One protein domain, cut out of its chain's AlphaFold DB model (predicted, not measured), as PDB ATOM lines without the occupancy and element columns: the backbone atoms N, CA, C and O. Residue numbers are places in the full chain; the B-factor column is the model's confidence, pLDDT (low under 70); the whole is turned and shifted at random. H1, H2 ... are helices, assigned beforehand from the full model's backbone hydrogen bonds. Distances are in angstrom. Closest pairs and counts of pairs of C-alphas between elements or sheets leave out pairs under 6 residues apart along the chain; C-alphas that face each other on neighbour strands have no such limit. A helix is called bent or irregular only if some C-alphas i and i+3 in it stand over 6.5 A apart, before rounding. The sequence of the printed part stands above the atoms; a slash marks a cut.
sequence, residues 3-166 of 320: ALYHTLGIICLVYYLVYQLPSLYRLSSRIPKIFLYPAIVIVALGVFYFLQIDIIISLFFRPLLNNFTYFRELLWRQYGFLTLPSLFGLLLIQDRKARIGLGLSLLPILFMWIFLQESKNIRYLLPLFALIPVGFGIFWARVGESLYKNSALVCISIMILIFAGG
ATOM      1  N   ALA A   3      74.486 176.043  92.540       49.22
ATOM      2  CA  ALA A   3      74.178 175.919  93.970       49.22
ATOM      3  C   ALA A   3      72.684 176.098  94.326       49.22
ATOM      4  O   ALA A   3      72.267 175.656  95.388       49.22
ATOM      5  N   LEU A   4      71.882 176.733  93.465       51.66
ATOM      6  CA  LEU A   4      70.440 176.930  93.679       51.66
ATOM      7  C   LEU A   4      69.598 175.760  93.146       51.66
ATOM      8  O   LEU A   4      68.450 175.625  93.538       51.66
ATOM      9  N   TYR A   5      70.165 174.917  92.278       54.59
ATOM     10  CA  TYR A   5      69.479 173.763  91.679       54.59
ATOM     11  C   TYR A   5      69.719 172.454  92.439       54.59
ATOM     12  O   TYR A   5      69.247 171.401  92.023       54.59
ATOM     13  N   HIS A   6      70.470 172.497  93.540       64.56
ATOM     14  CA  HIS A   6      70.770 171.321  94.342       64.56
ATOM     15  C   HIS A   6      70.603 171.633  95.829       64.56
ATOM     16  O   HIS A   6      71.164 172.611  96.327       64.56
ATOM     17  N   THR A   7      69.900 170.763  96.556       67.31
ATOM     18  CA  THR A   7      69.616 170.890  97.998       67.31
ATOM     19  C   THR A   7      70.861 171.229  98.819       67.31
ATOM     20  O   THR A   7      70.843 172.090  99.693       67.31
ATOM     21  N   LEU A   8      71.983 170.600  98.475       65.44
ATOM     22  CA  LEU A   8      73.273 170.777  99.141       65.44
ATOM     23  C   LEU A   8      73.834 172.208  98.985       65.44
ATOM     24  O   LEU A   8      74.398 172.763  99.927       65.44
ATOM     25  N   GLY A   9      73.628 172.839  97.825       67.50
ATOM     26  CA  GLY A   9      74.029 174.227  97.590       67.50
ATOM     27  C   GLY A   9      73.114 175.235  98.291       67.50
ATOM     28  O   GLY A   9      73.601 176.246  98.798       67.50
ATOM     29  N   ILE A  10      71.822 174.920  98.416       68.94
ATOM     30  CA  ILE A  10      70.854 175.719  99.180       68.94
ATOM     31  C   ILE A  10      71.208 175.716 100.668       68.94
ATOM     32  O   ILE A  10      71.236 176.775 101.291       68.94
ATOM     33  N   ILE A  11      71.559 174.560 101.236       69.56
ATOM     34  CA  ILE A  11      71.986 174.485 102.638       69.56
ATOM     35  C   ILE A  11      73.250 175.326 102.856       69.56
ATOM     36  O   ILE A  11      73.289 176.136 103.782       69.56
ATOM     37  N   CYS A  12      74.248 175.226 101.971       66.81
ATOM     38  CA  CYS A  12      75.445 176.074 102.044       66.81
ATOM     39  C   CYS A  12      75.101 177.575 101.987       66.81
ATOM     40  O   CYS A  12      75.680 178.375 102.727       66.81
ATOM     41  N   LEU A  13      74.131 177.961 101.150       69.12
ATOM     42  CA  LEU A  13      73.639 179.334 101.058       69.12
ATOM     43  C   LEU A  13      72.975 179.792 102.365       69.12
ATOM     44  O   LEU A  13      73.246 180.906 102.804       69.12
ATOM     45  N   VAL A  14      72.161 178.952 103.014       72.50
ATOM     46  CA  VAL A  14      71.531 179.279 104.306       72.50
ATOM     47  C   VAL A  14      72.592 179.579 105.361       72.50
ATOM     48  O   VAL A  14      72.511 180.613 106.019       72.50
ATOM     49  N   TYR A  15      73.628 178.747 105.486       68.06
ATOM     50  CA  TYR A  15      74.718 179.000 106.437       68.06
ATOM     51  C   TYR A  15      75.468 180.303 106.135       68.06
ATOM     52  O   TYR A  15      75.769 181.071 107.051       68.06
ATOM     53  N   TYR A  16      75.723 180.595 104.857       68.19
ATOM     54  CA  TYR A  16      76.323 181.864 104.448       68.19
ATOM     55  C   TYR A  16      75.424 183.068 104.776       68.19
ATOM     56  O   TYR A  16      75.898 184.068 105.315       68.19
ATOM     57  N   LEU A  17      74.121 182.978 104.508       71.38
ATOM     58  CA  LEU A  17      73.162 184.037 104.827       71.38
ATOM     59  C   LEU A  17      73.032 184.247 106.338       71.38
ATOM     60  O   LEU A  17      73.000 185.392 106.783       71.38
ATOM     61  N   VAL A  18      73.046 183.172 107.135       71.94
ATOM     62  CA  VAL A  18      73.069 183.249 108.604       71.94
ATOM     63  C   VAL A  18      74.319 183.976 109.088       71.94
ATOM     64  O   VAL A  18      74.239 184.840 109.957       71.94
ATOM     65  N   TYR A  19      75.471 183.693 108.484       70.12
ATOM     66  CA  TYR A  19      76.706 184.413 108.778       70.12
ATOM     67  C   TYR A  19      76.612 185.916 108.437       70.12
ATOM     68  O   TYR A  19      77.174 186.749 109.152       70.12
ATOM     69  N   GLN A  20      75.862 186.280 107.391       72.44
ATOM     70  CA  GLN A  20      75.617 187.668 106.982       72.44
ATOM     71  C   GLN A  20      74.439 188.344 107.713       72.44
ATOM     72  O   GLN A  20      74.246 189.552 107.573       72.44
ATOM     73  N   LEU A  21      73.664 187.638 108.545       75.06
ATOM     74  CA  LEU A  21      72.540 188.233 109.290       75.06
ATOM     75  C   LEU A  21      72.916 189.514 110.063       75.06
ATOM     76  O   LEU A  21      72.150 190.474 110.000       75.06
ATOM     77  N   PRO A  22      74.080 189.619 110.738       74.62
ATOM     78  CA  PRO A  22      74.439 190.833 111.475       74.62
ATOM     79  C   PRO A  22      74.726 192.057 110.589       74.62
ATOM     80  O   PRO A  22      74.588 193.197 111.045       74.62
ATOM     81  N   SER A  23      75.173 191.857 109.343       74.06
ATOM     82  CA  SER A  23      75.381 192.946 108.377       74.06
ATOM     83  C   SER A  23      74.051 193.359 107.739       74.06
ATOM     84  O   SER A  23      73.766 194.554 107.646       74.06
ATOM     85  N   LEU A  24      73.188 192.389 107.426       73.06
ATOM     86  CA  LEU A  24      71.824 192.620 106.943       73.06
ATOM     87  C   LEU A  24      70.944 193.319 107.990       73.06
ATOM     88  O   LEU A  24      70.201 194.241 107.656       73.06
ATOM     89  N   TYR A  25      71.079 192.965 109.270       74.19
ATOM     90  CA  TYR A  25      70.360 193.608 110.372       74.19
ATOM     91  C   TYR A  25      70.687 195.106 110.474       74.19
ATOM     92  O   TYR A  25      69.784 195.935 110.595       74.19
ATOM     93  N   ARG A  26      71.965 195.477 110.320       76.19
ATOM     94  CA  ARG A  26      72.399 196.888 110.272       76.19
ATOM     95  C   ARG A  26      71.860 197.660 109.068       76.19
ATOM     96  O   ARG A  26      71.712 198.875 109.150       76.19
ATOM     97  N   LEU A  27      71.578 196.986 107.957       74.75
ATOM     98  CA  LEU A  27      70.925 197.605 106.802       74.75
ATOM     99  C   LEU A  27      69.421 197.784 107.062       74.75
ATOM    100  O   LEU A  27      68.857 198.833 106.756       74.75
ATOM    101  N   SER A  28      68.793 196.790 107.697       71.50
ATOM    102  CA  SER A  28      67.363 196.788 108.021       71.50
ATOM    103  C   SER A  28      66.952 197.897 108.993       71.50
ATOM    104  O   SER A  28      65.831 198.391 108.911       71.50
ATOM    105  N   SER A  29      67.866 198.365 109.851       73.00
ATOM    106  CA  SER A  29      67.603 199.472 110.781       73.00
ATOM    107  C   SER A  29      67.396 200.830 110.096       73.00
ATOM    108  O   SER A  29      67.026 201.790 110.766       73.00
ATOM    109  N   ARG A  30      67.640 200.932 108.780       78.31
ATOM    110  CA  ARG A  30      67.379 202.133 107.967       78.31
ATOM    111  C   ARG A  30      66.030 202.095 107.245       78.31
ATOM    112  O   ARG A  30      65.640 203.092 106.648       78.31
ATOM    113  N   ILE A  31      65.332 200.960 107.280       78.94
ATOM    114  CA  ILE A  31      64.059 200.753 106.588       78.94
ATOM    115  C   ILE A  31      62.929 200.833 107.625       78.94
ATOM    116  O   ILE A  31      63.031 200.205 108.682       78.94
ATOM    117  N   PRO A  32      61.834 201.574 107.366       82.19
ATOM    118  CA  PRO A  32      60.698 201.606 108.280       82.19
ATOM    119  C   PRO A  32      60.131 200.199 108.507       82.19
ATOM    120  O   PRO A  32      59.876 199.456 107.555       82.19
ATOM    121  N   LYS A  33      59.890 199.841 109.775       78.69
ATOM    122  CA  LYS A  33      59.461 198.486 110.181       78.69
ATOM    123  C   LYS A  33      58.205 197.991 109.448       78.69
ATOM    124  O   LYS A  33      58.080 196.792 109.218       78.69
ATOM    125  N   ILE A  34      57.319 198.909 109.047       79.25
ATOM    126  CA  ILE A  34      56.070 198.604 108.336       79.25
ATOM    127  C   ILE A  34      56.293 198.019 106.934       79.25
ATOM    128  O   ILE A  34      55.492 197.209 106.486       79.25
ATOM    129  N   PHE A  35      57.403 198.361 106.272       80.12
ATOM    130  CA  PHE A  35      57.791 197.775 104.984       80.12
ATOM    131  C   PHE A  35      58.708 196.563 105.157       80.12
ATOM    132  O   PHE A  35      58.717 195.665 104.321       80.12
ATOM    133  N   LEU A  36      59.459 196.515 106.261       77.44
ATOM    134  CA  LEU A  36      60.407 195.443 106.534       77.44
ATOM    135  C   LEU A  36      59.708 194.097 106.772       77.44
ATOM    136  O   LEU A  36      60.127 193.091 106.212       77.44
ATOM    137  N   TYR A  37      58.639 194.070 107.574       71.06
ATOM    138  CA  TYR A  37      57.931 192.827 107.900       71.06
ATOM    139  C   TYR A  37      57.302 192.137 106.672       71.06
ATOM    140  O   TYR A  37      57.628 190.974 106.431       71.06
ATOM    141  N   PRO A  38      56.480 192.810 105.839       75.81
ATOM    142  CA  PRO A  38      55.940 192.188 104.631       75.81
ATOM    143  C   PRO A  38      57.037 191.828 103.624       75.81
ATOM    144  O   PRO A  38      56.949 190.773 103.007       75.81
ATOM    145  N   ALA A  39      58.104 192.629 103.501       79.25
ATOM    146  CA  ALA A  39      59.237 192.279 102.646       79.25
ATOM    147  C   ALA A  39      59.945 190.998 103.120       79.25
ATOM    148  O   ALA A  39      60.228 190.131 102.300       79.25
ATOM    149  N   ILE A  40      60.182 190.832 104.428       77.81
ATOM    150  CA  ILE A  40      60.759 189.599 104.989       77.81
ATOM    151  C   ILE A  40      59.839 188.407 104.732       77.81
ATOM    152  O   ILE A  40      60.332 187.361 104.330       77.81
ATOM    153  N   VAL A  41      58.525 188.551 104.924       75.00
ATOM    154  CA  VAL A  41      57.565 187.460 104.688       75.00
ATOM    155  C   VAL A  41      57.513 187.081 103.207       75.00
ATOM    156  O   VAL A  41      57.596 185.899 102.889       75.00
ATOM    157  N   ILE A  42      57.451 188.053 102.291       82.12
ATOM    158  CA  ILE A  42      57.458 187.806 100.840       82.12
ATOM    159  C   ILE A  42      58.770 187.150 100.411       82.12
ATOM    160  O   ILE A  42      58.750 186.180  99.658       82.12
ATOM    161  N   VAL A  43      59.909 187.635 100.912       81.56
ATOM    162  CA  VAL A  43      61.216 187.029 100.632       81.56
ATOM    163  C   VAL A  43      61.287 185.624 101.219       81.56
ATOM    164  O   VAL A  43      61.740 184.726 100.527       81.56
ATOM    165  N   ALA A  44      60.807 185.390 102.440       76.12
ATOM    166  CA  ALA A  44      60.811 184.068 103.061       76.12
ATOM    167  C   ALA A  44      59.921 183.074 102.304       76.12
ATOM    168  O   ALA A  44      60.358 181.957 102.054       76.12
ATOM    169  N   LEU A  45      58.719 183.481 101.886       77.06
ATOM    170  CA  LEU A  45      57.820 182.661 101.070       77.06
ATOM    171  C   LEU A  45      58.397 182.408  99.675       77.06
ATOM    172  O   LEU A  45      58.357 181.280  99.194       77.06
ATOM    173  N   GLY A  46      58.987 183.430  99.051       80.88
ATOM    174  CA  GLY A  46      59.685 183.296  97.778       80.88
ATOM    175  C   GLY A  46      60.860 182.327  97.889       80.88
ATOM    176  O   GLY A  46      60.972 181.406  97.093       80.88
ATOM    177  N   VAL A  47      61.693 182.470  98.917       78.12
ATOM    178  CA  VAL A  47      62.805 181.558  99.211       78.12
ATOM    179  C   VAL A  47      62.283 180.144  99.481       78.12
ATOM    180  O   VAL A  47      62.828 179.197  98.929       78.12
ATOM    181  N   PHE A  48      61.210 179.982 100.256       75.31
ATOM    182  CA  PHE A  48      60.610 178.676 100.533       75.31
ATOM    183  C   PHE A  48      60.131 177.978  99.256       75.31
ATOM    184  O   PHE A  48      60.456 176.813  99.041       75.31
ATOM    185  N   TYR A  49      59.417 178.710  98.395       77.12
ATOM    186  CA  TYR A  49      58.857 178.195  97.147       77.12
ATOM    187  C   TYR A  49      59.932 177.934  96.084       77.12
ATOM    188  O   TYR A  49      60.022 176.832  95.549       77.12
ATOM    189  N   PHE A  50      60.792 178.917  95.800       79.31
ATOM    190  CA  PHE A  50      61.820 178.793  94.763       79.31
ATOM    191  C   PHE A  50      62.934 177.815  95.139       79.31
ATOM    192  O   PHE A  50      63.527 177.218  94.246       79.31
ATOM    193  N   LEU A  51      63.230 177.648  96.434       75.44
ATOM    194  CA  LEU A  51      64.260 176.713  96.898       75.44
ATOM    195  C   LEU A  51      63.701 175.347  97.317       75.44
ATOM    196  O   LEU A  51      64.476 174.524  97.798       75.44
ATOM    197  N   GLN A  52      62.393 175.101  97.147       78.50
ATOM    198  CA  GLN A  52      61.740 173.824  97.478       78.50
ATOM    199  C   GLN A  52      62.125 173.325  98.881       78.50
ATOM    200  O   GLN A  52      62.576 172.191  99.076       78.50
ATOM    201  N   ILE A  53      62.035 174.216  99.876       76.19
ATOM    202  CA  ILE A  53      62.500 173.935 101.244       76.19
ATOM    203  C   ILE A  53      61.750 172.745 101.855       76.19
ATOM    204  O   ILE A  53      62.326 172.010 102.652       76.19
ATOM    205  N   ASP A  54      60.502 172.511 101.458       75.19
ATOM    206  CA  ASP A  54      59.709 171.335 101.816       75.19
ATOM    207  C   ASP A  54      60.416 170.016 101.457       75.19
ATOM    208  O   ASP A  54      60.522 169.122 102.303       75.19
ATOM    209  N   ILE A  55      61.006 169.924 100.261       73.75
ATOM    210  CA  ILE A  55      61.787 168.756  99.837       73.75
ATOM    211  C   ILE A  55      63.039 168.621 100.702       73.75
ATOM    212  O   ILE A  55      63.340 167.527 101.176       73.75
ATOM    213  N   ILE A  56      63.743 169.724 100.970       73.94
ATOM    214  CA  ILE A  56      64.942 169.724 101.822       73.94
ATOM    215  C   ILE A  56      64.610 169.224 103.229       73.94
ATOM    216  O   ILE A  56      65.308 168.363 103.758       73.94
ATOM    217  N   ILE A  57      63.531 169.736 103.820       76.31
ATOM    218  CA  ILE A  57      63.045 169.332 105.140       76.31
ATOM    219  C   ILE A  57      62.714 167.837 105.144       76.31
ATOM    220  O   ILE A  57      63.118 167.132 106.065       76.31
ATOM    221  N   SER A  58      62.058 167.331 104.094       77.06
ATOM    222  CA  SER A  58      61.723 165.906 103.978       77.06
ATOM    223  C   SER A  58      62.955 164.989 104.014       77.06
ATOM    224  O   SER A  58      62.862 163.872 104.522       77.06
ATOM    225  N   LEU A  59      64.125 165.456 103.551       72.06
ATOM    226  CA  LEU A  59      65.370 164.680 103.609       72.06
ATOM    227  C   LEU A  59      65.818 164.416 105.049       72.06
ATOM    228  O   LEU A  59      66.357 163.348 105.319       72.06
ATOM    229  N   PHE A  60      65.571 165.345 105.975       72.38
ATOM    230  CA  PHE A  60      65.935 165.182 107.389       72.38
ATOM    231  C   PHE A  60      65.025 164.202 108.140       72.38
ATOM    232  O   PHE A  60      65.386 163.758 109.227       72.38
ATOM    233  N   PHE A  61      63.870 163.848 107.568       77.88
ATOM    234  CA  PHE A  61      62.956 162.842 108.117       77.88
ATOM    235  C   PHE A  61      63.168 161.441 107.526       77.88
ATOM    236  O   PHE A  61      62.482 160.499 107.921       77.88
ATOM    237  N   ARG A  62      64.109 161.280 106.586       71.00
ATOM    238  CA  ARG A  62      64.496 159.959 106.083       71.00
ATOM    239  C   ARG A  62      65.307 159.204 107.145       71.00
ATOM    240  O   ARG A  62      65.983 159.841 107.954       71.00
ATOM    241  N   PRO A  63      65.279 157.858 107.142       74.50
ATOM    242  CA  PRO A  63      66.184 157.071 107.969       74.50
ATOM    243  C   PRO A  63      67.629 157.509 107.731       74.50
ATOM    244  O   PRO A  63      68.072 157.590 106.584       74.50
ATOM    245  N   LEU A  64      68.351 157.802 108.813       76.62
ATOM    246  CA  LEU A  64      69.759 158.162 108.713       76.62
ATOM    247  C   LEU A  64      70.545 156.960 108.195       76.62
ATOM    248  O   LEU A  64      70.452 155.850 108.723       76.62
ATOM    249  N   LEU A  65      71.344 157.212 107.172       80.06
ATOM    250  CA  LEU A  65      72.332 156.278 106.672       80.06
ATOM    251  C   LEU A  65      73.626 156.437 107.471       80.06
ATOM    252  O   LEU A  65      73.828 157.419 108.185       80.06
ATOM    253  N   ASN A  66      74.517 155.455 107.367       85.12
ATOM    254  CA  ASN A  66      75.822 155.528 108.010       85.12
ATOM    255  C   ASN A  66      76.930 155.219 107.004       85.12
ATOM    256  O   ASN A  66      77.391 154.083 106.879       85.12
ATOM    257  N   ASN A  67      77.393 156.265 106.322       85.75
ATOM    258  CA  ASN A  67      78.523 156.185 105.405       85.75
ATOM    259  C   ASN A  67      79.871 156.465 106.094       85.75
ATOM    260  O   ASN A  67      80.867 156.721 105.419       85.75
ATOM    261  N   PHE A  68      79.957 156.409 107.429       88.31
ATOM    262  CA  PHE A  68      81.181 156.770 108.155       88.31
ATOM    263  C   PHE A  68      82.386 155.894 107.784       88.31
ATOM    264  O   PHE A  68      83.496 156.398 107.618       88.31
ATOM    265  N   THR A  69      82.182 154.589 107.588       87.56
ATOM    266  CA  THR A  69      83.259 153.694 107.134       87.56
ATOM    267  C   THR A  69      83.795 154.131 105.774       87.56
ATOM    268  O   THR A  69      85.001 154.241 105.589       87.56
ATOM    269  N   TYR A  70      82.907 154.467 104.842       85.12
ATOM    270  CA  TYR A  70      83.277 154.952 103.517       85.12
ATOM    271  C   TYR A  70      84.006 156.297 103.568       85.12
ATOM    272  O   TYR A  70      85.028 156.468 102.907       85.12
ATOM    273  N   PHE A  71      83.525 157.214 104.408       88.25
ATOM    274  CA  PHE A  71      84.175 158.494 104.679       88.25
ATOM    275  C   PHE A  71      85.618 158.298 105.152       88.25
ATOM    276  O   PHE A  71      86.541 158.922 104.629       88.25
ATOM    277  N   ARG A  72      85.812 157.390 106.116       89.81
ATOM    278  CA  ARG A  72      87.127 157.021 106.641       89.81
ATOM    279  C   ARG A  72      88.027 156.442 105.554       89.81
ATOM    280  O   ARG A  72      89.170 156.878 105.422       89.81
ATOM    281  N   GLU A  73      87.544 155.451 104.806       87.94
ATOM    282  CA  GLU A  73      88.352 154.801 103.770       87.94
ATOM    283  C   GLU A  73      88.767 155.794 102.678       87.94
ATOM    284  O   GLU A  73      89.911 155.766 102.227       87.94
ATOM    285  N   LEU A  74      87.878 156.713 102.298       88.75
ATOM    286  CA  LEU A  74      88.189 157.762 101.337       88.75
ATOM    287  C   LEU A  74      89.178 158.776 101.929       88.75
ATOM    288  O   LEU A  74      90.310 158.902 101.465       88.75
ATOM    289  N   LEU A  75      88.790 159.512 102.970       89.88
ATOM    290  CA  LEU A  75      89.573 160.667 103.403       89.88
ATOM    291  C   LEU A  75      90.787 160.306 104.253       89.88
ATOM    292  O   LEU A  75      91.802 160.975 104.111       89.88
ATOM    293  N   TRP A  76      90.726 159.286 105.114       88.44
ATOM    294  CA  TRP A  76      91.867 158.922 105.968       88.44
ATOM    295  C   TRP A  76      92.771 157.872 105.339       88.44
ATOM    296  O   TRP A  76      93.987 158.030 105.402       88.44
ATOM    297  N   ARG A  77      92.222 156.820 104.718       87.81
ATOM    298  CA  ARG A  77      93.065 155.777 104.112       87.81
ATOM    299  C   ARG A  77      93.579 156.194 102.736       87.81
ATOM    300  O   ARG A  77      94.784 156.163 102.509       87.81
ATOM    301  N   GLN A  78      92.690 156.585 101.821       88.00
ATOM    302  CA  GLN A  78      93.071 156.859 100.430       88.00
ATOM    303  C   GLN A  78      93.717 158.230 100.239       88.00
ATOM    304  O   GLN A  78      94.709 158.320  99.520       88.00
ATOM    305  N   TYR A  79      93.195 159.271 100.897       90.69
ATOM    306  CA  TYR A  79      93.677 160.655 100.778       90.69
ATOM    307  C   TYR A  79      94.311 161.211 102.063       90.69
ATOM    308  O   TYR A  79      94.538 162.416 102.146       90.69
ATOM    309  N   GLY A  80      94.634 160.364 103.050       92.00
ATOM    310  CA  GLY A  80      95.111 160.784 104.378       92.00
ATOM    311  C   GLY A  80      96.296 161.744 104.350       92.00
ATOM    312  O   GLY A  80      96.334 162.714 105.106       92.00
ATOM    313  N   PHE A  81      97.232 161.517 103.423       92.31
ATOM    314  CA  PHE A  81      98.396 162.382 103.242       92.31
ATOM    315  C   PHE A  81      98.017 163.817 102.847       92.31
ATOM    316  O   PHE A  81      98.720 164.749 103.215       92.31
ATOM    317  N   LEU A  82      96.908 164.016 102.131       93.56
ATOM    318  CA  LEU A  82      96.434 165.342 101.724       93.56
ATOM    319  C   LEU A  82      95.427 165.918 102.727       93.56
ATOM    320  O   LEU A  82      95.504 167.090 103.096       93.56
ATOM    321  N   THR A  83      94.488 165.098 103.195       93.81
ATOM    322  CA  THR A  83      93.361 165.536 104.028       93.81
ATOM    323  C   THR A  83      93.786 165.910 105.443       93.81
ATOM    324  O   THR A  83      93.297 166.913 105.961       93.81
ATOM    325  N   LEU A  84      94.709 165.165 106.064       94.19
ATOM    326  CA  LEU A  84      95.154 165.448 107.431       94.19
ATOM    327  C   LEU A  84      95.913 166.782 107.509       94.19
ATOM    328  O   LEU A  84      95.485 167.639 108.288       94.19
ATOM    329  N   PRO A  85      96.953 167.046 106.685       95.94
ATOM    330  CA  PRO A  85      97.566 168.371 106.633       95.94
ATOM    331  C   PRO A  85      96.563 169.458 106.273       95.94
ATOM    332  O   PRO A  85      96.594 170.529 106.869       95.94
ATOM    333  N   SER A  86      95.627 169.186 105.358       95.19
ATOM    334  CA  SER A  86      94.600 170.163 105.011       95.19
ATOM    335  C   SER A  86      93.722 170.553 106.196       95.19
ATOM    336  O   SER A  86      93.427 171.735 106.363       95.19
ATOM    337  N   LEU A  87      93.312 169.596 107.031       93.38
ATOM    338  CA  LEU A  87      92.521 169.874 108.228       93.38
ATOM    339  C   LEU A  87      93.283 170.799 109.187       93.38
ATOM    340  O   LEU A  87      92.732 171.797 109.650       93.38
ATOM    341  N   PHE A  88      94.565 170.518 109.435       95.00
ATOM    342  CA  PHE A  88      95.406 171.389 110.258       95.00
ATOM    343  C   PHE A  88      95.647 172.752 109.600       95.00
ATOM    344  O   PHE A  88      95.592 173.773 110.279       95.00
ATOM    345  N   GLY A  89      95.840 172.801 108.285       94.50
ATOM    346  CA  GLY A  89      95.976 174.044 107.530       94.50
ATOM    347  C   GLY A  89      94.754 174.948 107.650       94.50
ATOM    348  O   GLY A  89      94.902 176.145 107.882       94.50
ATOM    349  N   LEU A  90      93.544 174.380 107.606       91.12
ATOM    350  CA  LEU A  90      92.310 175.126 107.871       91.12
ATOM    351  C   LEU A  90      92.290 175.710 109.293       91.12
ATOM    352  O   LEU A  90      91.882 176.858 109.479       91.12
ATOM    353  N   LEU A  91      92.763 174.966 110.300       91.31
ATOM    354  CA  LEU A  91      92.865 175.467 111.678       91.31
ATOM    355  C   LEU A  91      93.880 176.615 111.817       91.31
ATOM    356  O   LEU A  91      93.678 177.502 112.653       91.31
ATOM    357  N   LEU A  92      94.919 176.623 110.978       93.81
ATOM    358  CA  LEU A  92      95.990 177.625 110.946       93.81
ATOM    359  C   LEU A  92      95.617 178.928 110.219       93.81
ATOM    360  O   LEU A  92      96.391 179.885 110.266       93.81
ATOM    361  N   ILE A  93      94.438 179.010 109.592       92.44
ATOM    362  CA  ILE A  93      93.930 180.264 109.023       92.44
ATOM    363  C   ILE A  93      93.762 181.298 110.146       92.44
ATOM    364  O   ILE A  93      92.984 181.102 111.083       92.44
ATOM    365  N   GLN A  94      94.490 182.413 110.032       90.12
ATOM    366  CA  GLN A  94      94.510 183.472 111.046       90.12
ATOM    367  C   GLN A  94      93.197 184.252 111.104       90.12
ATOM    368  O   GLN A  94      92.731 184.604 112.190       90.12
ATOM    369  N   ASP A  95      92.574 184.501 109.948       91.94
ATOM    370  CA  ASP A  95      91.271 185.147 109.922       91.94
ATOM    371  C   ASP A  95      90.196 184.196 110.465       91.94
ATOM    372  O   ASP A  95      89.728 183.266 109.799       91.94
ATOM    373  N   ARG A  96      89.770 184.470 111.702       88.25
ATOM    374  CA  ARG A  96      88.709 183.730 112.390       88.25
ATOM    375  C   ARG A  96      87.429 183.677 111.557       88.25
ATOM    376  O   ARG A  96      86.733 182.665 111.611       88.25
ATOM    377  N   LYS A  97      87.110 184.744 110.818       84.50
ATOM    378  CA  LYS A  97      85.901 184.818 109.994       84.50
ATOM    379  C   LYS A  97      85.981 183.848 108.823       84.50
ATOM    380  O   LYS A  97      85.083 183.019 108.696       84.50
ATOM    381  N   ALA A  98      87.066 183.888 108.050       85.69
ATOM    382  CA  ALA A  98      87.312 182.934 106.973       85.69
ATOM    383  C   ALA A  98      87.321 181.483 107.475       85.69
ATOM    384  O   ALA A  98      86.636 180.636 106.907       85.69
ATOM    385  N   ARG A  99      88.020 181.196 108.581       87.62
ATOM    386  CA  ARG A  99      88.093 179.841 109.151       87.62
ATOM    387  C   ARG A  99      86.720 179.293 109.540       87.62
ATOM    388  O   ARG A  99      86.390 178.162 109.191       87.62
ATOM    389  N   ILE A 100      85.919 180.086 110.257       83.88
ATOM    390  CA  ILE A 100      84.567 179.680 110.663       83.88
ATOM    391  C   ILE A 100      83.660 179.548 109.437       83.88
ATOM    392  O   ILE A 100      82.937 178.564 109.337       83.88
ATOM    393  N   GLY A 101      83.723 180.492 108.493       81.94
ATOM    394  CA  GLY A 101      82.930 180.448 107.265       81.94
ATOM    395  C   GLY A 101      83.202 179.190 106.438       81.94
ATOM    396  O   GLY A 101      82.264 178.497 106.051       81.94
ATOM    397  N   LEU A 102      84.477 178.837 106.244       83.62
ATOM    398  CA  LEU A 102      84.872 177.610 105.549       83.62
ATOM    399  C   LEU A 102      84.402 176.357 106.299       83.62
ATOM    400  O   LEU A 102      83.789 175.481 105.690       83.62
ATOM    401  N   GLY A 103      84.603 176.292 107.619       81.94
ATOM    402  CA  GLY A 103      84.128 175.170 108.437       81.94
ATOM    403  C   GLY A 103      82.609 174.973 108.356       81.94
ATOM    404  O   GLY A 103      82.143 173.857 108.134       81.94
ATOM    405  N   LEU A 104      81.839 176.062 108.454       79.38
ATOM    406  CA  LEU A 104      80.377 176.038 108.334       79.38
ATOM    407  C   LEU A 104      79.892 175.722 106.917       79.38
ATOM    408  O   LEU A 104      78.793 175.203 106.770       79.38
ATOM    409  N   SER A 105      80.686 176.002 105.882       78.44
ATOM    410  CA  SER A 105      80.351 175.605 104.508       78.44
ATOM    411  C   SER A 105      80.590 174.115 104.245       78.44
ATOM    412  O   SER A 105      79.865 173.506 103.468       78.44
ATOM    413  N   LEU A 106      81.572 173.507 104.921       82.94
ATOM    414  CA  LEU A 106      81.931 172.098 104.751       82.94
ATOM    415  C   LEU A 106      81.070 171.153 105.590       82.94
ATOM    416  O   LEU A 106      80.734 170.061 105.137       82.94
ATOM    417  N   LEU A 107      80.716 171.555 106.811       84.88
ATOM    418  CA  LEU A 107      80.001 170.695 107.753       84.88
ATOM    419  C   LEU A 107      78.667 170.153 107.199       84.88
ATOM    420  O   LEU A 107      78.431 168.957 107.357       84.88
ATOM    421  N   PRO A 108      77.832 170.941 106.496       82.00
ATOM    422  CA  PRO A 108      76.601 170.427 105.906       82.00
ATOM    423  C   PRO A 108      76.854 169.448 104.761       82.00
ATOM    424  O   PRO A 108      76.153 168.450 104.659       82.00
ATOM    425  N   ILE A 109      77.880 169.692 103.938       84.62
ATOM    426  CA  ILE A 109      78.286 168.789 102.849       84.62
ATOM    427  C   ILE A 109      78.672 167.428 103.429       84.62
ATOM    428  O   ILE A 109      78.181 166.392 102.982       84.62
ATOM    429  N   LEU A 110      79.512 167.444 104.466       88.38
ATOM    430  CA  LEU A 110      79.944 166.240 105.167       88.38
ATOM    431  C   LEU A 110      78.775 165.537 105.851       88.38
ATOM    432  O   LEU A 110      78.629 164.329 105.710       88.38
ATOM    433  N   PHE A 111      77.921 166.281 106.554       86.81
ATOM    434  CA  PHE A 111      76.754 165.718 107.226       86.81
ATOM    435  C   PHE A 111      75.804 165.044 106.229       86.81
ATOM    436  O   PHE A 111      75.411 163.900 106.438       86.81
ATOM    437  N   MET A 112      75.485 165.714 105.118       83.75
ATOM    438  CA  MET A 112      74.630 165.148 104.077       83.75
ATOM    439  C   MET A 112      75.226 163.871 103.489       83.75
ATOM    440  O   MET A 112      74.529 162.865 103.390       83.75
ATOM    441  N   TRP A 113      76.508 163.894 103.129       85.62
ATOM    442  CA  TRP A 113      77.155 162.741 102.509       85.62
ATOM    443  C   TRP A 113      77.289 161.553 103.474       85.62
ATOM    444  O   TRP A 113      77.087 160.404 103.085       85.62
ATOM    445  N   ILE A 114      77.589 161.819 104.752       88.19
ATOM    446  CA  ILE A 114      77.752 160.771 105.767       88.19
ATOM    447  C   ILE A 114      76.398 160.170 106.171       88.19
ATOM    448  O   ILE A 114      76.327 158.954 106.361       88.19
ATOM    449  N   PHE A 115      75.348 160.992 106.304       85.81
ATOM    450  CA  PHE A 115      74.121 160.588 106.998       85.81
ATOM    451  C   PHE A 115      72.829 160.625 106.178       85.81
ATOM    452  O   PHE A 115      71.880 159.939 106.546       85.81
ATOM    453  N   LEU A 116      72.746 161.408 105.100       79.06
ATOM    454  CA  LEU A 116      71.490 161.593 104.353       79.06
ATOM    455  C   LEU A 116      71.516 160.999 102.944       79.06
ATOM    456  O   LEU A 116      70.459 160.764 102.361       79.06
ATOM    457  N   GLN A 117      72.698 160.781 102.376       76.06
ATOM    458  CA  GLN A 117      72.832 160.383 100.985       76.06
ATOM    459  C   GLN A 117      73.008 158.870 100.815       76.06
ATOM    460  O   GLN A 117      73.939 158.272 101.349       76.06
ATOM    461  N   GLU A 118      72.120 158.264 100.027       68.62
ATOM    462  CA  GLU A 118      72.136 156.825  99.730       68.62
ATOM    463  C   GLU A 118      73.257 156.435  98.772       68.62
ATOM    464  O   GLU A 118      73.990 155.474  99.015       68.62
ATOM    465  N   SER A 119      73.451 157.228  97.718       67.12
ATOM    466  CA  SER A 119      74.597 157.046  96.839       67.12
ATOM    467  C   SER A 119      75.859 157.539  97.534       67.12
ATOM    468  O   SER A 119      75.935 158.664  98.023       67.12
ATOM    469  N   LYS A 120      76.900 156.712  97.524       75.25
ATOM    470  CA  LYS A 120      78.208 157.032  98.116       75.25
ATOM    471  C   LYS A 120      79.057 157.868  97.154       75.25
ATOM    472  O   LYS A 120      80.274 157.731  97.102       75.25
ATOM    473  N   ASN A 121      78.398 158.690  96.343       75.75
ATOM    474  CA  ASN A 121      79.004 159.283  95.169       75.75
ATOM    475  C   ASN A 121      79.921 160.455  95.573       75.75
ATOM    476  O   ASN A 121      79.511 161.355  96.315       75.75
ATOM    477  N   ILE A 122      81.169 160.446  95.112       79.69
ATOM    478  CA  ILE A 122      82.207 161.406  95.510       79.69
ATOM    479  C   ILE A 122      81.990 162.787  94.884       79.69
ATOM    480  O   ILE A 122      82.520 163.770  95.402       79.69
ATOM    481  N   ARG A 123      81.168 162.913  93.828       78.31
ATOM    482  CA  ARG A 123      80.881 164.204  93.167       78.31
ATOM    483  C   ARG A 123      80.299 165.233  94.128       78.31
ATOM    484  O   ARG A 123      80.514 166.431  93.972       78.31
ATOM    485  N   TYR A 124      79.590 164.772  95.153       78.62
ATOM    486  CA  TYR A 124      78.998 165.637  96.171       78.62
ATOM    487  C   TYR A 124      80.023 166.147  97.187       78.62
ATOM    488  O   TYR A 124      79.794 167.167  97.834       78.62
ATOM    489  N   LEU A 125      81.185 165.495  97.267       84.19
ATOM    490  CA  LEU A 125      82.351 165.960  98.010       84.19
ATOM    491  C   LEU A 125      83.272 166.848  97.159       84.19
ATOM    492  O   LEU A 125      84.288 167.313  97.667       84.19
ATOM    493  N   LEU A 126      82.948 167.138  95.894       82.88
ATOM    494  CA  LEU A 126      83.796 167.966  95.026       82.88
ATOM    495  C   LEU A 126      84.187 169.324  95.652       82.88
ATOM    496  O   LEU A 126      85.362 169.688  95.563       82.88
ATOM    497  N   PRO A 127      83.292 170.056  96.353       83.25
ATOM    498  CA  PRO A 127      83.688 171.286  97.043       83.25
ATOM    499  C   PRO A 127      84.746 171.058  98.133       83.25
ATOM    500  O   PRO A 127      85.624 171.896  98.324       83.25
ATOM    501  N   LEU A 128      84.703 169.913  98.824       87.38
ATOM    502  CA  LEU A 128      85.728 169.522  99.794       87.38
ATOM    503  C   LEU A 128      87.064 169.248  99.093       87.38
ATOM    504  O   LEU A 128      88.096 169.745  99.541       87.38
ATOM    505  N   PHE A 129      87.048 168.523  97.971       87.50
ATOM    506  CA  PHE A 129      88.250 168.248  97.175       87.50
ATOM    507  C   PHE A 129      88.913 169.511  96.623       87.50
ATOM    508  O   PHE A 129      90.136 169.562  96.562       87.50
ATOM    509  N   ALA A 130      88.146 170.556  96.308       85.94
ATOM    510  CA  ALA A 130      88.707 171.849  95.918       85.94
ATOM    511  C   ALA A 130      89.434 172.565  97.076       85.94
ATOM    512  O   ALA A 130      90.407 173.283  96.849       85.94
ATOM    513  N   LEU A 131      88.988 172.364  98.321       89.00
ATOM    514  CA  LEU A 131      89.574 173.004  99.503       89.00
ATOM    515  C   LEU A 131      90.773 172.242 100.078       89.00
ATOM    516  O   LEU A 131      91.624 172.861 100.720       89.00
ATOM    517  N   ILE A 132      90.872 170.933  99.825       91.69
ATOM    518  CA  ILE A 132      91.980 170.100 100.309       91.69
ATOM    519  C   ILE A 132      93.358 170.657  99.886       91.69
ATOM    520  O   ILE A 132      94.197 170.860 100.763       91.69
ATOM    521  N   PRO A 133      93.622 170.987  98.605       91.06
ATOM    522  CA  PRO A 133      94.904 171.565  98.192       91.06
ATOM    523  C   PRO A 133      95.222 172.903  98.869       91.06
ATOM    524  O   PRO A 133      96.379 173.175  99.188       91.06
ATOM    525  N   VAL A 134      94.200 173.730  99.122       91.00
ATOM    526  CA  VAL A 134      94.361 175.044  99.761       91.00
ATOM    527  C   VAL A 134      94.800 174.877 101.214       91.00
ATOM    528  O   VAL A 134      95.818 175.440 101.620       91.00
ATOM    529  N   GLY A 135      94.073 174.067 101.989       93.38
ATOM    530  CA  GLY A 135      94.449 173.766 103.370       93.38
ATOM    531  C   GLY A 135      95.813 173.080 103.441       93.38
ATOM    532  O   GLY A 135      96.650 173.447 104.261       93.38
ATOM    533  N   PHE A 136      96.069 172.123 102.547       95.25
ATOM    534  CA  PHE A 136      97.343 171.414 102.467       95.25
ATOM    535  C   PHE A 136      98.520 172.377 102.249       95.25
ATOM    536  O   PHE A 136      99.530 172.292 102.949       95.25
ATOM    537  N   GLY A 137      98.369 173.337 101.330       94.81
ATOM    538  CA  GLY A 137      99.366 174.375 101.074       94.81
ATOM    539  C   GLY A 137      99.598 175.288 102.278       94.81
ATOM    540  O   GLY A 137     100.748 175.532 102.638       94.81
ATOM    541  N   ILE A 138      98.528 175.740 102.947       95.25
ATOM    542  CA  ILE A 138      98.628 176.566 104.165       95.25
ATOM    543  C   ILE A 138      99.427 175.840 105.251       95.25
ATOM    544  O   ILE A 138     100.303 176.435 105.880       95.25
ATOM    545  N   PHE A 139      99.150 174.552 105.461       97.38
ATOM    546  CA  PHE A 139      99.854 173.753 106.457       97.38
ATOM    547  C   PHE A 139     101.356 173.692 106.179       97.38
ATOM    548  O   PHE A 139     102.154 174.070 107.038       97.38
ATOM    549  N   TRP A 140     101.758 173.268 104.977       96.81
ATOM    550  CA  TRP A 140     103.178 173.112 104.652       96.81
ATOM    551  C   TRP A 140     103.922 174.442 104.560       96.81
ATOM    552  O   TRP A 140     105.081 174.512 104.974       96.81
ATOM    553  N   ALA A 141     103.252 175.515 104.130       96.38
ATOM    554  CA  ALA A 141     103.812 176.858 104.201       96.38
ATOM    555  C   ALA A 141     104.127 177.242 105.653       96.38
ATOM    556  O   ALA A 141     105.232 177.700 105.947       96.38
ATOM    557  N   ARG A 142     103.199 176.974 106.582       95.69
ATOM    558  CA  ARG A 142     103.390 177.290 108.001       95.69
ATOM    559  C   ARG A 142     104.468 176.435 108.660       95.69
ATOM    560  O   ARG A 142     105.236 176.944 109.475       95.69
ATOM    561  N   VAL A 143     104.560 175.158 108.289       94.94
ATOM    562  CA  VAL A 143     105.661 174.275 108.705       94.94
ATOM    563  C   VAL A 143     107.001 174.830 108.217       94.94
ATOM    564  O   VAL A 143     107.945 174.920 109.001       94.94
ATOM    565  N   GLY A 144     107.082 175.258 106.954       95.75
ATOM    566  CA  GLY A 144     108.301 175.830 106.386       95.75
ATOM    567  C   GLY A 144     108.713 177.162 107.008       95.75
ATOM    568  O   GLY A 144     109.903 177.375 107.236       95.75
ATOM    569  N   GLU A 145     107.762 178.027 107.362       95.19
ATOM    570  CA  GLU A 145     108.034 179.241 108.144       95.19
ATOM    571  C   GLU A 145     108.575 178.916 109.541       95.19
ATOM    572  O   GLU A 145     109.579 179.492 109.957       95.19
ATOM    573  N   SER A 146     107.921 177.992 110.249       94.12
ATOM    574  CA  SER A 146     108.222 177.683 111.652       94.12
ATOM    575  C   SER A 146     109.555 176.953 111.824       94.12
ATOM    576  O   SER A 146     110.349 177.306 112.694       94.12
ATOM    577  N   LEU A 147     109.815 175.940 110.993       93.38
ATOM    578  CA  LEU A 147     110.970 175.054 111.159       93.38
ATOM    579  C   LEU A 147     112.186 175.482 110.332       93.38
ATOM    580  O   LEU A 147     113.314 175.311 110.782       93.38
ATOM    581  N   TYR A 148     111.970 176.047 109.140       91.00
ATOM    582  CA  TYR A 148     113.041 176.275 108.160       91.00
ATOM    583  C   TYR A 148     113.201 177.742 107.745       91.00
ATOM    584  O   TYR A 148     114.101 178.060 106.972       91.00
ATOM    585  N   LYS A 149     112.329 178.641 108.233       92.56
ATOM    586  CA  LYS A 149     112.242 180.057 107.826       92.56
ATOM    587  C   LYS A 149     112.155 180.255 106.302       92.56
ATOM    588  O   LYS A 149     112.496 181.317 105.791       92.56
ATOM    589  N   ASN A 150     111.700 179.233 105.573       93.38
ATOM    590  CA  ASN A 150     111.582 179.237 104.117       93.38
ATOM    591  C   ASN A 150     110.429 178.317 103.685       93.38
ATOM    592  O   ASN A 150     110.607 177.123 103.433       93.38
ATOM    593  N   SER A 151     109.226 178.885 103.618       94.50
ATOM    594  CA  SER A 151     108.009 178.184 103.195       94.50
ATOM    595  C   SER A 151     108.087 177.676 101.761       94.50
ATOM    596  O   SER A 151     107.663 176.555 101.489       94.50
ATOM    597  N   ALA A 152     108.668 178.464 100.855       94.31
ATOM    598  CA  ALA A 152     108.765 178.120  99.441       94.31
ATOM    599  C   ALA A 152     109.559 176.826  99.227       94.31
ATOM    600  O   ALA A 152     109.089 175.933  98.523       94.31
ATOM    601  N   LEU A 153     110.720 176.691  99.879       94.38
ATOM    602  CA  LEU A 153     111.555 175.496  99.755       94.38
ATOM    603  C   LEU A 153     110.816 174.233 100.220       94.38
ATOM    604  O   LEU A 153     110.857 173.211  99.534       94.38
ATOM    605  N   VAL A 154     110.105 174.305 101.351       95.50
ATOM    606  CA  VAL A 154     109.323 173.172 101.872       95.50
ATOM    607  C   VAL A 154     108.168 172.824 100.936       95.50
ATOM    608  O   VAL A 154     108.017 171.659 100.574       95.50
ATOM    609  N   CYS A 155     107.395 173.812 100.482       94.06
ATOM    610  CA  CYS A 155     106.286 173.582  99.557       94.06
ATOM    611  C   CYS A 155     106.755 172.961  98.234       94.06
ATOM    612  O   CYS A 155     106.152 171.997  97.768       94.06
ATOM    613  N   ILE A 156     107.852 173.463  97.653       94.56
ATOM    614  CA  ILE A 156     108.446 172.906  96.429       94.56
ATOM    615  C   ILE A 156     108.915 171.469  96.669       94.56
ATOM    616  O   ILE A 156     108.632 170.594  95.855       94.56
ATOM    617  N   SER A 157     109.573 171.202  97.799       94.38
ATOM    618  CA  SER A 157     110.046 169.854  98.141       94.38
ATOM    619  C   SER A 157     108.887 168.865  98.253       94.38
ATOM    620  O   SER A 157     108.936 167.782  97.673       94.38
ATOM    621  N   ILE A 158     107.803 169.252  98.929       94.25
ATOM    622  CA  ILE A 158     106.592 168.433  99.044       94.25
ATOM    623  C   ILE A 158     105.936 168.239  97.674       94.25
ATOM    624  O   ILE A 158     105.550 167.121  97.342       94.25
ATOM    625  N   MET A 159     105.861 169.280  96.839       91.50
ATOM    626  CA  MET A 159     105.328 169.165  95.479       91.50
ATOM    627  C   MET A 159     106.134 168.169  94.635       91.50
ATOM    628  O   MET A 159     105.545 167.318  93.969       91.50
ATOM    629  N   ILE A 160     107.468 168.228  94.704       93.25
ATOM    630  CA  ILE A 160     108.358 167.275  94.030       93.25
ATOM    631  C   ILE A 160     108.125 165.860  94.562       93.25
ATOM    632  O   ILE A 160     108.041 164.936  93.760       93.25
ATOM    633  N   LEU A 161     107.962 165.674  95.875       92.38
ATOM    634  CA  LEU A 161     107.676 164.362  96.466       92.38
ATOM    635  C   LEU A 161     106.335 163.789  95.996       92.38
ATOM    636  O   LEU A 161     106.279 162.617  95.630       92.38
ATOM    637  N   ILE A 162     105.267 164.593  95.945       91.50
ATOM    638  CA  ILE A 162     103.968 164.131  95.430       91.50
ATOM    639  C   ILE A 162     104.099 163.784  93.945       91.50
ATOM    640  O   ILE A 162     103.650 162.717  93.516       91.50
ATOM    641  N   PHE A 163     104.765 164.638  93.162       90.81
ATOM    642  CA  PHE A 163     104.977 164.407  91.738       90.81
ATOM    643  C   PHE A 163     105.800 163.137  91.487       90.81
ATOM    644  O   PHE A 163     105.345 162.261  90.755       90.81
ATOM    645  N   ALA A 164     106.953 162.984  92.143       90.62
ATOM    646  CA  ALA A 164     107.878 161.854  92.005       90.62
ATOM    647  C   ALA A 164     107.353 160.550  92.626       90.62
ATOM    648  O   ALA A 164     107.609 159.473  92.086       90.62
ATOM    649  N   GLY A 165     106.562 160.637  93.696       86.19
ATOM    650  CA  GLY A 165     105.851 159.506  94.293       86.19
ATOM    651  C   GLY A 165     104.627 159.080  93.482       86.19
ATOM    652  O   GLY A 165     104.264 157.911  93.480       86.19
ATOM    653  N   GLY A 166     104.019 160.006  92.729       82.38
ATOM    654  CA  GLY A 166     102.881 159.703  91.844       82.38
ATOM    655  C   GLY A 166     101.594 159.505  92.623       82.38
ATOM    656  O   GLY A 166     100.629 158.938  92.119       82.38
TER     657      GLY A 166
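What this domain is: This is residues 3 to 166 of the 320 residues of an uncharacterized protein of Candidatus Collierbacteria bacterium GW2011_GWA2_44_99 (UniProt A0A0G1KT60). A loose, zigzag slab of helices: H5 crosses the long helix H7, H8 folds back from H7's last residues, and nearly straight H6, though bent, runs through the middle of the slab. On the other side of H6, the first part of kinked H1 packs on it, and H1 and H2 make an open arch, of which residues 20 to 27, 29 to 35 and 37 to 44 stand free. The printed part has 164 residues with eight named helices, H1 to H8 in chain order, and no named strand, an all-helix class. It is loose, with a radius of gyration of the C-alphas of 20.3 A, and only just flat, spanning 63 by 41 by 20 A.

How they stand to each other: The hub is H7, residues 122 to 148, touching three helices. It is irregular, with C-alphas 124 and 127 7.4 A apart, and has a kink of 36 degrees near residue 129. Its residues 131 to 140 touch H5, residues 80 to 91, only just about perpendicular at 72 degrees; the closest C-alphas, of Ser 86 and Phe 136, are 3.9 A apart. Its residues 137 to 148 touch H8, residues 151 to 165, at a steep tilt of 51 degrees, opposite ways, closest at the C-alphas of Gly 144 and Ser 151, 4.0 A. H6, residues 96 to 116, was assigned as one helix by its hydrogen bonds but is bent, C-alphas 105 and 108 being 6.5 A apart; its arms H6a, 96 to 105, and H6b, 108 to 116, stand at a shallow tilt of 29 degrees. H7 touches H6b with residues 124 to 125, closest at the C-alphas of Ile 109 and Leu 125, 6.9 A. H1, residues 7 to 28, is irregular, C-alphas 19 and 22 being 7.3 A apart, with a kink of 59 degrees near residue 22. Its residues 12 to 19 touch H6a, closest at the C-alphas of Cys 12 and Ser 105, 5.5 A. H2, residues 33 to 50, touches no helix. Every O i to N i+4 pair is within hydrogen-bond range in H6a, H6b and H8, but 15 of 18 in H1, 13 of 14 in H2 and 19 of 23 in H7; in H3, residues 53 to 60, 3 of 4, in H4, residues 68 to 78, 6 of 7, and in H5 7 of 8. H4 and H5 only just touch, only at the corner, with 3 pairs of C-alphas within 8 A; the closest are those of Leu 75 and Thr 83, 6.2 A. H3 is near H1 and H6b.

Where its parts are: H7 is 36.5 A long, H1 27.9 A, H2 25.1 A and H8 20.8 A. H1 begins at C-alpha 7 (69.616, 170.890, 97.998), and H8 ends at C-alpha 165 (105.851, 159.506, 94.293).

The domain as a whole: The C-alphas of Ile 34 and Ala 164, the two farthest apart, are 65.6 A apart. The printed part has no cut, and no link is long. Mean pLDDT of the printed part is 82.8; residues 3 to 13, 15 to 16 and 118 to 119 are under 70.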